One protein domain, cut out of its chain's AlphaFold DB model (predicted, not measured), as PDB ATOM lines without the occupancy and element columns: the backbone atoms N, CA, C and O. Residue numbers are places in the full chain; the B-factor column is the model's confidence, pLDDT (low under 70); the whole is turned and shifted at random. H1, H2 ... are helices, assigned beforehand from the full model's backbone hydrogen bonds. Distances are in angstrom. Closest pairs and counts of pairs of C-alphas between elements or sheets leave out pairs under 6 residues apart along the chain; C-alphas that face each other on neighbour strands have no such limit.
ATOM      1  N   ARG A 615     185.230  69.837 205.693       61.25
ATOM      2  CA  ARG A 615     185.250  70.134 204.253       61.25
ATOM      3  C   ARG A 615     185.843  71.508 203.942       61.25
ATOM      4  O   ARG A 615     186.724  71.592 203.091       61.25
ATOM      5  N   LEU A 616     185.429  72.545 204.677       69.06
ATOM      6  CA  LEU A 616     185.995  73.892 204.564       69.06
ATOM      7  C   LEU A 616     187.496  73.855 204.883       69.06
ATOM      8  O   LEU A 616     188.290  74.408 204.132       69.06
ATOM      9  N   ALA A 617     187.906  73.097 205.909       73.50
ATOM     10  CA  ALA A 617     189.317  72.819 206.190       73.50
ATOM     11  C   ALA A 617     190.069  72.241 204.971       73.50
ATOM     12  O   ALA A 617     191.165  72.699 204.644       73.50
ATOM     13  N   ALA A 618     189.481  71.261 204.275       73.06
ATOM     14  CA  ALA A 618     190.081  70.633 203.097       73.06
ATOM     15  C   ALA A 618     190.102  71.547 201.854       73.06
ATOM     16  O   ALA A 618     191.073  71.515 201.096       73.06
ATOM     17  N   GLN A 619     189.070  72.373 201.644       76.69
ATOM     18  CA  GLN A 619     189.020  73.372 200.565       76.69
ATOM     19  C   GLN A 619     190.043  74.490 200.807       76.69
ATOM     20  O   GLN A 619     190.863  74.760 199.930       76.69
ATOM     21  N   LEU A 620     190.074  75.064 202.016       82.88
ATOM     22  CA  LEU A 620     191.067  76.062 202.418       82.88
ATOM     23  C   LEU A 620     192.494  75.529 202.233       82.88
ATOM     24  O   LEU A 620     193.319  76.185 201.603       82.88
ATOM     25  N   ARG A 621     192.780  74.307 202.707       86.12
ATOM     26  CA  ARG A 621     194.115  73.701 202.565       86.12
ATOM     27  C   ARG A 621     194.502  73.500 201.098       86.12
ATOM     28  O   ARG A 621     195.638  73.782 200.729       86.12
ATOM     29  N   ARG A 622     193.564  73.059 200.250       84.06
ATOM     30  CA  ARG A 622     193.791  72.883 198.805       84.06
ATOM     31  C   ARG A 622     194.206  74.195 198.135       84.06
ATOM     32  O   ARG A 622     195.215  74.207 197.434       84.06
ATOM     33  N   HIS A 623     193.463  75.276 198.367       84.25
ATOM     34  CA  HIS A 623     193.729  76.558 197.710       84.25
ATOM     35  C   HIS A 623     194.908  77.324 198.329       84.25
ATOM     36  O   HIS A 623     195.607  78.032 197.612       84.25
ATOM     37  N   ALA A 624     195.232  77.106 199.608       86.00
ATOM     38  CA  ALA A 624     196.465  77.627 200.199       86.00
ATOM     39  C   ALA A 624     197.715  76.966 199.580       86.00
ATOM     40  O   ALA A 624     198.669  77.651 199.217       86.00
ATOM     41  N   ILE A 625     197.689  75.644 199.354       85.62
ATOM     42  CA  ILE A 625     198.742  74.930 198.603       85.62
ATOM     43  C   ILE A 625     198.840  75.441 197.152       85.62
ATOM     44  O   ILE A 625     199.934  75.528 196.594       85.62
ATOM     45  N   GLU A 626     197.711  75.779 196.525       83.38
ATOM     46  CA  GLU A 626     197.657  76.335 195.167       83.38
ATOM     47  C   GLU A 626     198.242  77.756 195.087       83.38
ATOM     48  O   GLU A 626     199.048  78.029 194.194       83.38
ATOM     49  N   SER A 627     197.934  78.618 196.062       84.69
ATOM     50  CA  SER A 627     198.552  79.942 196.212       84.69
ATOM     51  C   SER A 627     200.073  79.844 196.383       84.69
ATOM     52  O   SER A 627     200.821  80.490 195.652       84.69
ATOM     53  N   LEU A 628     200.573  78.967 197.259       82.81
ATOM     54  CA  LEU A 628     202.024  78.794 197.428       82.81
ATOM     55  C   LEU A 628     202.722  78.333 196.140       82.81
ATOM     56  O   LEU A 628     203.808  78.816 195.813       82.81
ATOM     57  N   ARG A 629     202.089  77.452 195.358       80.81
ATOM     58  CA  ARG A 629     202.621  77.046 194.047       80.81
ATOM     59  C   ARG A 629     202.652  78.205 193.050       80.81
ATOM     60  O   ARG A 629     203.625  78.315 192.309       80.81
ATOM     61  N   SER A 630     201.640  79.077 193.031       79.25
ATOM     62  CA  SER A 630     201.634  80.252 192.143       79.25
ATOM     63  C   SER A 630     202.667  81.310 192.563       79.25
ATOM     64  O   SER A 630     203.269  81.952 191.701       79.25
ATOM     65  N   ARG A 631     202.953  81.411 193.869       76.00
ATOM     66  CA  ARG A 631     204.008  82.249 194.474       76.00
ATOM     67  C   ARG A 631     205.437  81.707 194.278       76.00
ATOM     68  O   ARG A 631     206.396  82.416 194.567       76.00
ATOM     69  N   GLY A 632     205.604  80.490 193.748       71.75
ATOM     70  CA  GLY A 632     206.909  79.923 193.370       71.75
ATOM     71  C   GLY A 632     207.596  79.041 194.423       71.75
ATOM     72  O   GLY A 632     208.788  78.758 194.290       71.75
ATOM     73  N   PHE A 633     206.867  78.583 195.445       70.38
ATOM     74  CA  PHE A 633     207.339  77.567 196.396       70.38
ATOM     75  C   PHE A 633     207.470  76.177 195.713       70.38
ATOM     76  O   PHE A 633     206.892  75.976 194.640       70.38
ATOM     77  N   PRO A 634     208.279  75.232 196.248       59.88
ATOM     78  CA  PRO A 634     208.798  74.090 195.479       59.88
ATOM     79  C   PRO A 634     207.730  73.148 194.881       59.88
ATOM     80  O   PRO A 634     206.618  73.045 195.393       59.88
ATOM     81  N   PRO A 635     208.045  72.433 193.782       51.62
ATOM     82  CA  PRO A 635     207.039  71.733 192.981       51.62
ATOM     83  C   PRO A 635     206.558  70.391 193.556       51.62
ATOM     84  O   PRO A 635     205.546  69.870 193.083       51.62
ATOM     85  N   GLU A 636     207.250  69.798 194.536       57.84
ATOM     86  CA  GLU A 636     206.861  68.496 195.090       57.84
ATOM     87  C   GLU A 636     205.742  68.631 196.133       57.84
ATOM     88  O   GLU A 636     205.810  69.419 197.078       57.84
ATOM     89  N   SER A 637     204.673  67.845 195.964       52.69
ATOM     90  CA  SER A 637     203.424  68.020 196.717       52.69
ATOM     91  C   SER A 637     203.568  67.829 198.228       52.69
ATOM     92  O   SER A 637     202.843  68.484 198.972       52.69
ATOM     93  N   GLY A 638     204.499  66.979 198.671       58.12
ATOM     94  CA  GLY A 638     204.789  66.762 200.090       58.12
ATOM     95  C   GLY A 638     205.587  67.893 200.746       58.12
ATOM     96  O   GLY A 638     205.430  68.116 201.943       58.12
ATOM     97  N   GLU A 639     206.399  68.639 199.988       67.44
ATOM     98  CA  GLU A 639     207.181  69.753 200.541       67.44
ATOM     99  C   GLU A 639     206.294  70.972 200.817       67.44
ATOM    100  O   GLU A 639     206.377  71.557 201.896       67.44
ATOM    101  N   VAL A 640     205.388  71.319 199.893       73.44
ATOM    102  CA  VAL A 640     204.459  72.456 200.070       73.44
ATOM    103  C   VAL A 640     203.458  72.201 201.200       73.44
ATOM    104  O   VAL A 640     203.188  73.100 201.991       73.44
ATOM    105  N   ASP A 641     202.927  70.979 201.306       72.00
ATOM    106  CA  ASP A 641     201.964  70.613 202.353       72.00
ATOM    107  C   ASP A 641     202.604  70.633 203.756       72.00
ATOM    108  O   ASP A 641     201.988  71.099 204.717       72.00
ATOM    109  N   ALA A 642     203.872  70.216 203.862       74.06
ATOM    110  CA  ALA A 642     204.659  70.325 205.090       74.06
ATOM    111  C   ALA A 642     205.066  71.775 205.416       74.06
ATOM    112  O   ALA A 642     205.071  72.159 206.586       74.06
ATOM    113  N   TRP A 643     205.389  72.592 204.406       77.25
ATOM    114  CA  TRP A 643     205.774  73.995 204.594       77.25
ATOM    115  C   TRP A 643     204.584  74.869 205.027       77.25
ATOM    116  O   TRP A 643     204.742  75.702 205.922       77.25
ATOM    117  N   LEU A 644     203.387  74.642 204.466       82.31
ATOM    118  CA  LEU A 644     202.150  75.356 204.827       82.31
ATOM    119  C   LEU A 644     201.758  75.151 206.303       82.31
ATOM    120  O   LEU A 644     201.202  76.057 206.926       82.31
ATOM    121  N   GLY A 645     202.075  73.980 206.866       77.75
ATOM    122  CA  GLY A 645     201.784  73.623 208.255       77.75
ATOM    123  C   GLY A 645     200.346  73.147 208.480       77.75
ATOM    124  O   GLY A 645     199.638  72.767 207.546       77.75
ATOM    125  N   GLU A 646     199.904  73.117 209.736       79.81
ATOM    126  CA  GLU A 646     198.529  72.755 210.114       79.81
ATOM    127  C   GLU A 646     197.535  73.886 209.789       79.81
ATOM    128  O   GLU A 646     197.933  75.031 209.578       79.81
ATOM    129  N   LEU A 647     196.235  73.575 209.721       79.31
ATOM    130  CA  LEU A 647     195.201  74.603 209.558       79.31
ATOM    131  C   LEU A 647     195.116  75.461 210.839       79.31
ATOM    132  O   LEU A 647     194.900  74.890 211.908       79.31
ATOM    133  N   PRO A 648     195.203  76.799 210.753       81.62
ATOM    134  CA  PRO A 648     195.045  77.684 211.907       81.62
ATOM    135  C   PRO A 648     193.705  77.519 212.645       81.62
ATOM    136  O   PRO A 648     192.629  77.529 212.036       81.62
ATOM    137  N   ASP A 649     193.783  77.412 213.975       73.50
ATOM    138  CA  ASP A 649     192.633  77.228 214.864       73.50
ATOM    139  C   ASP A 649     191.539  78.277 214.626       73.50
ATOM    140  O   ASP A 649     191.757  79.482 214.739       73.50
ATOM    141  N   GLY A 650     190.327  77.801 214.337       69.94
ATOM    142  CA  GLY A 650     189.149  78.638 214.108       69.94
ATOM    143  C   GLY A 650     188.827  78.933 212.640       69.94
ATOM    144  O   GLY A 650     187.662  79.215 212.365       69.94
ATOM    145  N   LEU A 651     189.758  78.772 211.686       79.06
ATOM    146  CA  LEU A 651     189.467  79.006 210.256       79.06
ATOM    147  C   LEU A 651     188.438  78.027 209.661       79.06
ATOM    148  O   LEU A 651     187.716  78.388 208.743       79.06
ATOM    149  N   ALA A 652     188.305  76.814 210.205       75.75
ATOM    150  CA  ALA A 652     187.238  75.878 209.827       75.75
ATOM    151  C   ALA A 652     185.975  75.980 210.706       75.75
ATOM    152  O   ALA A 652     185.141  75.079 210.681       75.75
ATOM    153  N   SER A 653     185.820  77.032 211.520       66.44
ATOM    154  CA  SER A 653     184.648  77.158 212.392       66.44
ATOM    155  C   SER A 653     183.374  77.468 211.605       66.44
ATOM    156  O   SER A 653     183.385  78.297 210.698       66.44
ATOM    157  N   ALA A 654     182.247  76.895 212.030       55.28
ATOM    158  CA  ALA A 654     180.912  77.257 211.553       55.28
ATOM    159  C   ALA A 654     180.610  78.764 211.621       55.28
ATOM    160  O   ALA A 654     179.940  79.324 210.753       55.28
ATOM    161  N   ARG A 655     181.147  79.442 212.639       52.28
ATOM    162  CA  ARG A 655     180.891  80.855 212.931       52.28
ATOM    163  C   ARG A 655     181.844  81.791 212.184       52.28
ATOM    164  O   ARG A 655     183.058  81.701 212.362       52.28
ATOM    165  N   ALA A 656     181.281  82.721 211.408       55.91
ATOM    166  CA  ALA A 656     182.028  83.719 210.638       55.91
ATOM    167  C   ALA A 656     182.894  84.631 211.527       55.91
ATOM    168  O   ALA A 656     184.059  84.856 211.203       55.91
ATOM    169  N   ASP A 657     182.386  85.047 212.697       52.78
ATOM    170  CA  ASP A 657     183.142  85.804 213.710       52.78
ATOM    171  C   ASP A 657     184.459  85.107 214.090       52.78
ATOM    172  O   ASP A 657     185.520  85.733 214.142       52.78
ATOM    173  N   ARG A 658     184.425  83.780 214.267       60.66
ATOM    174  CA  ARG A 658     185.611  82.985 214.610       60.66
ATOM    175  C   ARG A 658     186.579  82.843 213.443       60.66
ATOM    176  O   ARG A 658     187.782  82.831 213.694       60.66
ATOM    177  N   ARG A 659     186.087  82.765 212.201       73.50
ATOM    178  CA  ARG A 659     186.937  82.688 211.001       73.50
ATOM    179  C   ARG A 659     187.643  84.019 210.731       73.50
ATOM    180  O   ARG A 659     188.863  84.019 210.599       73.50
ATOM    181  N   ALA A 660     186.929  85.147 210.782       66.00
ATOM    182  CA  ALA A 660     187.522  86.488 210.689       66.00
ATOM    183  C   ALA A 660     188.575  86.738 211.784       66.00
ATOM    184  O   ALA A 660     189.684  87.192 211.506       66.00
ATOM    185  N   HIS A 661     188.257  86.383 213.032       65.19
ATOM    186  CA  HIS A 661     189.184  86.507 214.156       65.19
ATOM    187  C   HIS A 661     190.424  85.601 214.007       65.19
ATOM    188  O   HIS A 661     191.542  86.046 214.257       65.19
ATOM    189  N   ALA A 662     190.258  84.347 213.568       73.69
ATOM    190  CA  ALA A 662     191.368  83.418 213.333       73.69
ATOM    191  C   ALA A 662     192.291  83.870 212.189       73.69
ATOM    192  O   ALA A 662     193.512  83.821 212.329       73.69
ATOM    193  N   LEU A 663     191.713  84.365 211.090       80.06
ATOM    194  CA  LEU A 663     192.423  84.942 209.946       80.06
ATOM    195  C   LEU A 663     193.329  86.114 210.362       80.06
ATOM    196  O   LEU A 663     194.473  86.211 209.921       80.06
ATOM    197  N   LEU A 664     192.842  86.987 211.242       73.88
ATOM    198  CA  LEU A 664     193.620  88.133 211.704       73.88
ATOM    199  C   LEU A 664     194.651  87.753 212.782       73.88
ATOM    200  O   LEU A 664     195.782  88.238 212.745       73.88
ATOM    201  N   LEU A 665     194.339  86.824 213.696       71.50
ATOM    202  CA  LEU A 665     195.349  86.255 214.604       71.50
ATOM    203  C   LEU A 665     196.488  85.554 213.848       71.50
ATOM    204  O   LEU A 665     197.638  85.597 214.288       71.50
ATOM    205  N   LEU A 666     196.188  84.932 212.708       77.69
ATOM    206  CA  LEU A 666     197.189  84.367 211.812       77.69
ATOM    207  C   LEU A 666     198.090  85.459 211.216       77.69
ATOM    208  O   LEU A 666     199.311  85.316 211.266       77.69
ATOM    209  N   ALA A 667     197.508  86.562 210.731       76.50
ATOM    210  CA  ALA A 667     198.265  87.722 210.258       76.50
ATOM    211  C   ALA A 667     199.155  88.334 211.360       76.50
ATOM    212  O   ALA A 667     200.319  88.635 211.110       76.50
ATOM    213  N   ASP A 668     198.664  88.440 212.602       69.94
ATOM    214  CA  ASP A 668     199.475  88.921 213.735       69.94
ATOM    215  C   ASP A 668     200.693  88.033 214.007       69.94
ATOM    216  O   ASP A 668     201.833  88.492 214.110       69.94
ATOM    217  N   ARG A 669     200.435  86.726 214.134       70.12
ATOM    218  CA  ARG A 669     201.460  85.728 214.435       70.12
ATOM    219  C   ARG A 669     202.526  85.693 213.346       70.12
ATOM    220  O   ARG A 669     203.688  85.431 213.652       70.12
ATOM    221  N   ALA A 670     202.135  85.979 212.108       75.19
ATOM    222  CA  ALA A 670     203.033  86.091 210.981       75.19
ATOM    223  C   ALA A 670     203.949  87.317 211.046       75.19
ATOM    224  O   ALA A 670     205.159  87.156 210.925       75.19
ATOM    225  N   GLU A 671     203.423  88.516 211.316       71.12
ATOM    226  CA  GLU A 671     204.257  89.725 211.425       71.12
ATOM    227  C   GLU A 671     205.270  89.669 212.586       71.12
ATOM    228  O   GLU A 671     206.340  90.281 212.502       71.12
ATOM    229  N   ARG A 672     204.941  88.940 213.667       69.56
ATOM    230  CA  ARG A 672     205.832  88.682 214.820       69.56
ATOM    231  C   ARG A 672     206.826  87.542 214.595       69.56
ATOM    232  O   ARG A 672     207.906  87.546 215.184       69.56
ATOM    233  N   GLY A 673     206.426  86.539 213.820       62.22
ATOM    234  CA  GLY A 673     207.060  85.226 213.758       62.22
ATOM    235  C   GLY A 673     206.650  84.300 214.911       62.22
ATOM    236  O   GLY A 673     206.380  84.727 216.037       62.22
ATOM    237  N   ALA A 674     206.645  82.991 214.653       56.66
ATOM    238  CA  ALA A 674     206.081  81.970 215.544       56.66
ATOM    239  C   ALA A 674     206.762  81.770 216.929       56.66
ATOM    240  O   ALA A 674     206.347  80.891 217.687       56.66
ATOM    241  N   ALA A 675     207.780  82.558 217.290       47.22
ATOM    242  CA  ALA A 675     208.632  82.348 218.468       47.22
ATOM    243  C   ALA A 675     208.025  82.771 219.828       47.22
ATOM    244  O   ALA A 675     208.601  82.463 220.869       47.22
ATOM    245  N   ALA A 676     206.878  83.463 219.846       40.28
ATOM    246  CA  ALA A 676     206.277  84.017 221.069       40.28
ATOM    247  C   ALA A 676     205.254  83.096 221.781       40.28
ATOM    248  O   ALA A 676     204.708  83.467 222.824       40.28
ATOM    249  N   SER A 677     204.984  81.889 221.264       39.84
ATOM    250  CA  SER A 677     204.109  80.935 221.965       39.84
ATOM    251  C   SER A 677     204.779  80.426 223.244       39.84
ATOM    252  O   SER A 677     205.882  79.884 223.206       39.84
ATOM    253  N   PRO A 686     212.094  81.484 209.055       67.81
ATOM    254  CA  PRO A 686     212.150  82.944 209.013       67.81
ATOM    255  C   PRO A 686     210.751  83.563 209.173       67.81
ATOM    256  O   PRO A 686     209.757  82.984 208.750       67.81
ATOM    257  N   VAL A 687     210.673  84.796 209.684       70.12
ATOM    258  CA  VAL A 687     209.393  85.530 209.827       70.12
ATOM    259  C   VAL A 687     208.720  85.811 208.468       70.12
ATOM    260  O   VAL A 687     207.499  85.887 208.379       70.12
ATOM    261  N   GLY A 688     209.505  85.914 207.388       71.38
ATOM    262  CA  GLY A 688     208.976  86.041 206.024       71.38
ATOM    263  C   GLY A 688     208.179  84.814 205.567       71.38
ATOM    264  O   GLY A 688     207.135  84.972 204.944       71.38
ATOM    265  N   ASP A 689     208.610  83.606 205.940       77.25
ATOM    266  CA  ASP A 689     207.881  82.366 205.652       77.25
ATOM    267  C   ASP A 689     206.551  82.315 206.421       77.25
ATOM    268  O   ASP A 689     205.548  81.854 205.884       77.25
ATOM    269  N   ASP A 690     206.502  82.842 207.651       76.69
ATOM    270  CA  ASP A 690     205.241  82.968 208.394       76.69
ATOM    271  C   ASP A 690     204.277  83.975 207.724       76.69
ATOM    272  O   ASP A 690     203.074  83.714 207.668       76.69
ATOM    273  N   CYS A 691     204.788  85.075 207.149       80.88
ATOM    274  CA  CYS A 691     204.001  86.022 206.337       80.88
ATOM    275  C   CYS A 691     203.432  85.372 205.068       80.88
ATOM    276  O   CYS A 691     202.235  85.486 204.811       80.88
ATOM    277  N   GLU A 692     204.247  84.638 204.311       84.88
ATOM    278  CA  GLU A 692     203.792  83.939 203.102       84.88
ATOM    279  C   GLU A 692     202.823  82.781 203.424       84.88
ATOM    280  O   GLU A 692     201.838  82.593 202.708       84.88
ATOM    281  N   ARG A 693     203.001  82.070 204.555       85.38
ATOM    282  CA  ARG A 693     201.998  81.119 205.082       85.38
ATOM    283  C   ARG A 693     200.658  81.807 205.346       85.38
ATOM    284  O   ARG A 693     199.617  81.309 204.920       85.38
ATOM    285  N   ALA A 694     200.668  82.932 206.061       85.25
ATOM    286  CA  ALA A 694     199.451  83.662 206.408       85.25
ATOM    287  C   ALA A 694     198.743  84.244 205.175       85.25
ATOM    288  O   ALA A 694     197.518  84.157 205.086       85.25
ATOM    289  N   LEU A 695     199.499  84.752 204.196       85.94
ATOM    290  CA  LEU A 695     198.960  85.214 202.917       85.94
ATOM    291  C   LEU A 695     198.352  84.070 202.090       85.94
ATOM    292  O   LEU A 695     197.271  84.241 201.543       85.94
ATOM    293  N   ALA A 696     198.973  82.889 202.041       88.12
ATOM    294  CA  ALA A 696     198.400  81.743 201.330       88.12
ATOM    295  C   ALA A 696     197.086  81.240 201.956       88.12
ATOM    296  O   ALA A 696     196.151  80.873 201.241       88.12
ATOM    297  N   TRP A 697     196.978  81.262 203.289       89.88
ATOM    298  CA  TRP A 697     195.707  81.011 203.973       89.88
ATOM    299  C   TRP A 697     194.682  82.126 203.712       89.88
ATOM    300  O   TRP A 697     193.508  81.816 203.514       89.88
ATOM    301  N   ALA A 698     195.097  83.398 203.656       88.25
ATOM    302  CA  ALA A 698     194.212  84.510 203.302       88.25
ATOM    303  C   ALA A 698     193.681  84.386 201.861       88.25
ATOM    304  O   ALA A 698     192.472  84.455 201.666       88.25
ATOM    305  N   ASP A 699     194.528  84.092 200.870       86.50
ATOM    306  CA  ASP A 699     194.108  83.844 199.481       86.50
ATOM    307  C   ASP A 699     193.058  82.720 199.394       86.50
ATOM    308  O   ASP A 699     192.078  82.821 198.654       86.50
ATOM    309  N   ALA A 700     193.231  81.655 200.183       87.00
ATOM    310  CA  ALA A 700     192.272  80.560 200.248       87.00
ATOM    311  C   ALA A 700     190.930  81.006 200.855       87.00
ATOM    312  O   ALA A 700     189.874  80.745 200.277       87.00
ATOM    313  N   VAL A 701     190.952  81.719 201.986       85.00
ATOM    314  CA  VAL A 701     189.747  82.270 202.635       85.00
ATOM    315  C   VAL A 701     189.026  83.265 201.710       85.00
ATOM    316  O   VAL A 701     187.807  83.202 201.567       85.00
ATOM    317  N   ALA A 702     189.768  84.119 200.999       80.00
ATOM    318  CA  ALA A 702     189.266  85.080 200.013       80.00
ATOM    319  C   ALA A 702     188.508  84.441 198.831       80.00
ATOM    320  O   ALA A 702     187.694  85.119 198.180       80.00
ATOM    321  N   LEU A 703     188.790  83.162 198.556       76.12
ATOM    322  CA  LEU A 703     188.213  82.369 197.475       76.12
ATOM    323  C   LEU A 703     187.047  81.477 197.935       76.12
ATOM    324  O   LEU A 703     186.030  81.454 197.246       76.12
ATOM    325  N   VAL A 704     187.174  80.757 199.063       74.88
ATOM    326  CA  VAL A 704     186.221  79.686 199.451       74.88
ATOM    327  C   VAL A 704     185.509  79.849 200.799       74.88
ATOM    328  O   VAL A 704     184.738  78.964 201.169       74.88
ATOM    329  N   ASP A 705     185.717  80.931 201.555       78.00
ATOM    330  CA  ASP A 705     184.892  81.149 202.753       78.00
ATOM    331  C   ASP A 705     183.431  81.435 202.351       78.00
ATOM    332  O   ASP A 705     183.213  82.256 201.454       78.00
ATOM    333  N   PRO A 706     182.411  80.803 202.967       59.03
ATOM    334  CA  PRO A 706     181.014  81.072 202.625       59.03
ATOM    335  C   PRO A 706     180.553  82.485 203.022       59.03
ATOM    336  O   PRO A 706     179.666  83.036 202.367       59.03
ATOM    337  N   ASP A 707     181.173  83.111 204.027       59.94
ATOM    338  CA  ASP A 707     180.810  84.454 204.489       59.94
ATOM    339  C   ASP A 707     181.515  85.549 203.674       59.94
ATOM    340  O   ASP A 707     182.734  85.549 203.496       59.94
ATOM    341  N   GLU A 708     180.742  86.513 203.170       52.62
ATOM    342  CA  GLU A 708     181.270  87.577 202.312       52.62
ATOM    343  C   GLU A 708     182.219  88.528 203.038       52.62
ATOM    344  O   GLU A 708     183.175  89.008 202.429       52.62
ATOM    345  N   GLY A 709     182.007  88.762 204.332       55.34
ATOM    346  CA  GLY A 709     182.872  89.619 205.126       55.34
ATOM    347  C   GLY A 709     184.189  88.967 205.491       55.34
ATOM    348  O   GLY A 709     185.230  89.619 205.413       55.34
ATOM    349  N   VAL A 710     184.178  87.664 205.776       67.69
ATOM    350  CA  VAL A 710     185.419  86.897 205.939       67.69
ATOM    351  C   VAL A 710     186.197  86.849 204.610       67.69
ATOM    352  O   VAL A 710     187.408  87.088 204.615       67.69
ATOM    353  N   ARG A 711     185.523  86.659 203.459       72.56
ATOM    354  CA  ARG A 711     186.160  86.775 202.126       72.56
ATOM    355  C   ARG A 711     186.754  88.165 201.883       72.56
ATOM    356  O   ARG A 711     187.881  88.261 201.405       72.56
ATOM    357  N   TRP A 712     186.009  89.235 202.176       65.50
ATOM    358  CA  TRP A 712     186.451  90.615 201.949       65.50
ATOM    359  C   TRP A 712     187.689  90.944 202.789       65.50
ATOM    360  O   TRP A 712     188.700  91.404 202.262       65.50
ATOM    361  N   LEU A 713     187.643  90.613 204.082       69.19
ATOM    362  CA  LEU A 713     188.744  90.790 205.026       69.19
ATOM    363  C   LEU A 713     190.015  90.050 204.578       69.19
ATOM    364  O   LEU A 713     191.117  90.581 204.696       69.19
ATOM    365  N   ALA A 714     189.864  88.849 204.022       80.94
ATOM    366  CA  ALA A 714     190.977  88.066 203.501       80.94
ATOM    367  C   ALA A 714     191.579  88.649 202.211       80.94
ATOM    368  O   ALA A 714     192.801  88.665 202.070       80.94
ATOM    369  N   ARG A 715     190.751  89.201 201.310       75.12
ATOM    370  CA  ARG A 715     191.228  89.948 200.127       75.12
ATOM    371  C   ARG A 715     192.024  91.175 200.542       75.12
ATOM    372  O   ARG A 715     193.134  91.357 200.060       75.12
ATOM    373  N   PHE A 716     191.513  91.941 201.502       71.75
ATOM    374  CA  PHE A 716     192.204  93.105 202.050       71.75
ATOM    375  C   PHE A 716     193.584  92.755 202.637       71.75
ATOM    376  O   PHE A 716     194.550  93.461 202.362       71.75
ATOM    377  N   LEU A 717     193.716  91.641 203.373       75.50
ATOM    378  CA  LEU A 717     195.022  91.159 203.855       75.50
ATOM    379  C   LEU A 717     195.982  90.789 202.709       75.50
ATOM    380  O   LEU A 717     197.182  91.048 202.811       75.50
ATOM    381  N   GLY A 718     195.464  90.226 201.613       74.88
ATOM    382  CA  GLY A 718     196.229  89.986 200.386       74.88
ATOM    383  C   GLY A 718     196.655  91.275 199.669       74.88
ATOM    384  O   GLY A 718     197.781  91.360 199.185       74.88
ATOM    385  N   GLU A 719     195.786  92.290 199.642       69.12
ATOM    386  CA  GLU A 719     196.017  93.591 198.995       69.12
ATOM    387  C   GLU A 719     197.049  94.459 199.728       69.12
ATOM    388  O   GLU A 719     197.880  95.092 199.074       69.12
ATOM    389  N   ILE A 720     197.033  94.491 201.068       66.25
ATOM    390  CA  ILE A 720     198.047  95.227 201.850       66.25
ATOM    391  C   ILE A 720     199.387  94.481 201.926       66.25
ATOM    392  O   ILE A 720     200.435  95.118 202.043       66.25
ATOM    393  N   GLY A 721     199.353  93.146 201.847       71.81
ATOM    394  CA  GLY A 721     200.499  92.277 202.096       71.81
ATOM    395  C   GLY A 721     200.886  92.200 203.581       71.81
ATOM    396  O   GLY A 721     200.644  93.113 204.367       71.81
ATOM    397  N   LEU A 722     201.533  91.103 203.976       76.00
ATOM    398  CA  LEU A 722     202.062  90.914 205.330       76.00
ATOM    399  C   LEU A 722     203.587  91.011 205.307       76.00
ATOM    400  O   LEU A 722     204.236  90.401 204.456       76.00
ATOM    401  N   THR A 723     204.168  91.776 206.235       74.44
ATOM    402  CA  THR A 723     205.627  91.956 206.324       74.44
ATOM    403  C   THR A 723     206.117  91.907 207.776       74.44
ATOM    404  O   THR A 723     205.407  92.370 208.670       74.44
ATOM    405  N   PRO A 724     207.329  91.382 208.051       71.56
ATOM    406  CA  PRO A 724     207.876  91.335 209.408       71.56
ATOM    407  C   PRO A 724     207.972  92.731 210.039       71.56
ATOM    408  O   PRO A 724     208.657  93.612 209.512       71.56
ATOM    409  N   SER A 725     207.317  92.928 211.183       63.00
ATOM    410  CA  SER A 725     207.104  94.256 211.769       63.00
ATOM    411  C   SER A 725     207.644  94.342 213.196       63.00
ATOM    412  O   SER A 725     207.199  93.639 214.104       63.00
ATOM    413  N   ILE A 726     208.585  95.268 213.421       58.50
ATOM    414  CA  ILE A 726     209.151  95.547 214.754       58.50
ATOM    415  C   ILE A 726     208.063  96.085 215.696       58.50
ATOM    416  O   ILE A 726     207.978  95.656 216.841       58.50
ATOM    417  N   ALA A 727     207.174  96.951 215.197       54.47
ATOM    418  CA  ALA A 727     206.040  97.449 215.975       54.47
ATOM    419  C   ALA A 727     205.076  96.322 216.387       54.47
ATOM    420  O   ALA A 727     204.432  96.426 217.430       54.47
ATOM    421  N   SER A 728     205.014  95.245 215.598       55.66
ATOM    422  CA  SER A 728     204.225  94.059 215.918       55.66
ATOM    423  C   SER A 728     204.935  93.180 216.942       55.66
ATOM    424  O   SER A 728     204.326  92.803 217.941       55.66
ATOM    425  N   PHE A 729     206.241  92.962 216.778       58.00
ATOM    426  CA  PHE A 729     207.093  92.236 217.726       58.00
ATOM    427  C   PHE A 729     207.130  92.859 219.139       58.00
ATOM    428  O   PHE A 729     207.153  92.129 220.126       58.00
ATOM    429  N   GLU A 730     207.111  94.192 219.248       55.38
ATOM    430  CA  GLU A 730     207.199  94.936 220.520       55.38
ATOM    431  C   GLU A 730     205.864  95.085 221.281       55.38
ATOM    432  O   GLU A 730     205.849  95.615 222.391       55.38
ATOM    433  N   SER A 731     204.735  94.660 220.709       51.78
ATOM    434  CA  SER A 731     203.394  94.860 221.291       51.78
ATOM    435  C   SER A 731     202.939  93.689 222.177       51.78
ATOM    436  O   SER A 731     203.233  92.537 221.871       51.78
TER     437      SER A 731
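This is residues 615 to 677 and 686 to 731 of the 1155 residues of an uncharacterized protein of Planctomycetes bacterium Poly30 (UniProt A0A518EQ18). Three helices, H3, H4 and H5, lie side by side as a small up-and-down bundle, their centres making a triangle, and a fourth, H1, crosses H4 steeply on its side away from H3 and H5. The short H2 packs on H1 about perpendicular to it, and the four-residue H6 packs on H3 at residues 668 to 672. H4 is nearest to the mean of the C-alphas, while H6 and H2 are the farthest from it. The printed part has 109 residues with six named helices, H1 to H6 in order along the chain, and no named strand, and its class is all helix. It is compact, with a radius of gyration of the C-alphas of 13.1 A, and spans 35 by 35 by 25 A.

The printed part begins with H1, residues 615 to 630. With its residues 624 to 629 alone H1 touches H2, residues 637 to 644; their closest C-alphas, those of Ile 625 and Val 640, are 6.4 A apart, and their lines are about perpendicular, at 79 degrees. H1 also touches H4, residues 687 to 704, at a steep tilt of 57 degrees, opposite ways, with the closest C-alphas, of Ala 624 and Ala 696, 4.7 A apart. H2 and H4 are close but not clearly touching: their closest C-alphas, of Leu 644 and Arg 693, are 5.8 A apart. H3, residues 656 to 672, touches H4 at a shallow tilt of 21 degrees, opposite ways, and comes closest at the C-alphas of Ala 670 and Asp 690, 4.6 A apart. H4 and H5, residues 708 to 720, form a helical hairpin; they touch and run opposite ways at a tilt of 36 degrees, only just steep, with the closest C-alphas, of Ala 702 and Arg 711, 4.1 A apart. H5 touches H3 as well, the same way at a shallow tilt of 16 degrees, closest at the C-alphas of Ala 660 and Val 710, 5.2 A apart. H3, H4 and H5 are the up-and-down bundle, each running against the one before it. H3 touches H6, residues 726 to 729, with residues 668 to 672 alone; the closest C-alphas, of Arg 672 and Phe 729, are 4.8 A apart. Among the pairs that are apart are H1 and H3, H1 and H5, and H4 and H6. In H1, H2, H3, H4 and H5 every O i to N i+4 pair is within hydrogen-bond range; H6 is too short for such a pair.

H1 begins at C-alpha 615, at (185.250, 70.134, 204.253), and is 22.7 A long from first to last C-alpha. H2 measures 11.0 A and H3 24.7 A. H4, with 18 residues the longest helix, measures 26.1 A and begins at C-alpha 687, at (209.393, 85.530, 209.827). H5 measures 18.4 A. H6 measures 4.9 A and ends at C-alpha 729, at (207.093, 92.236, 217.726).

The C-alphas farthest apart, those of Glu 636 and Ser 731, are 37.3 A apart. Residues 678 to 685 are cut out, and C-alphas 677 and 686 are 15.4 A apart across the cut, which falls in the link from H3 to H4. The link from H2 to H3, with 11 residues, is long; that from H1 to H2, with 6, is short; those from H4 to H5 and from H5 to H6 are tight. The mean pLDDT of the printed part is 71.2, and 41 residues are under 70, among them 634 to 639, 653 to 658, 672 to 677 and 725 to 731.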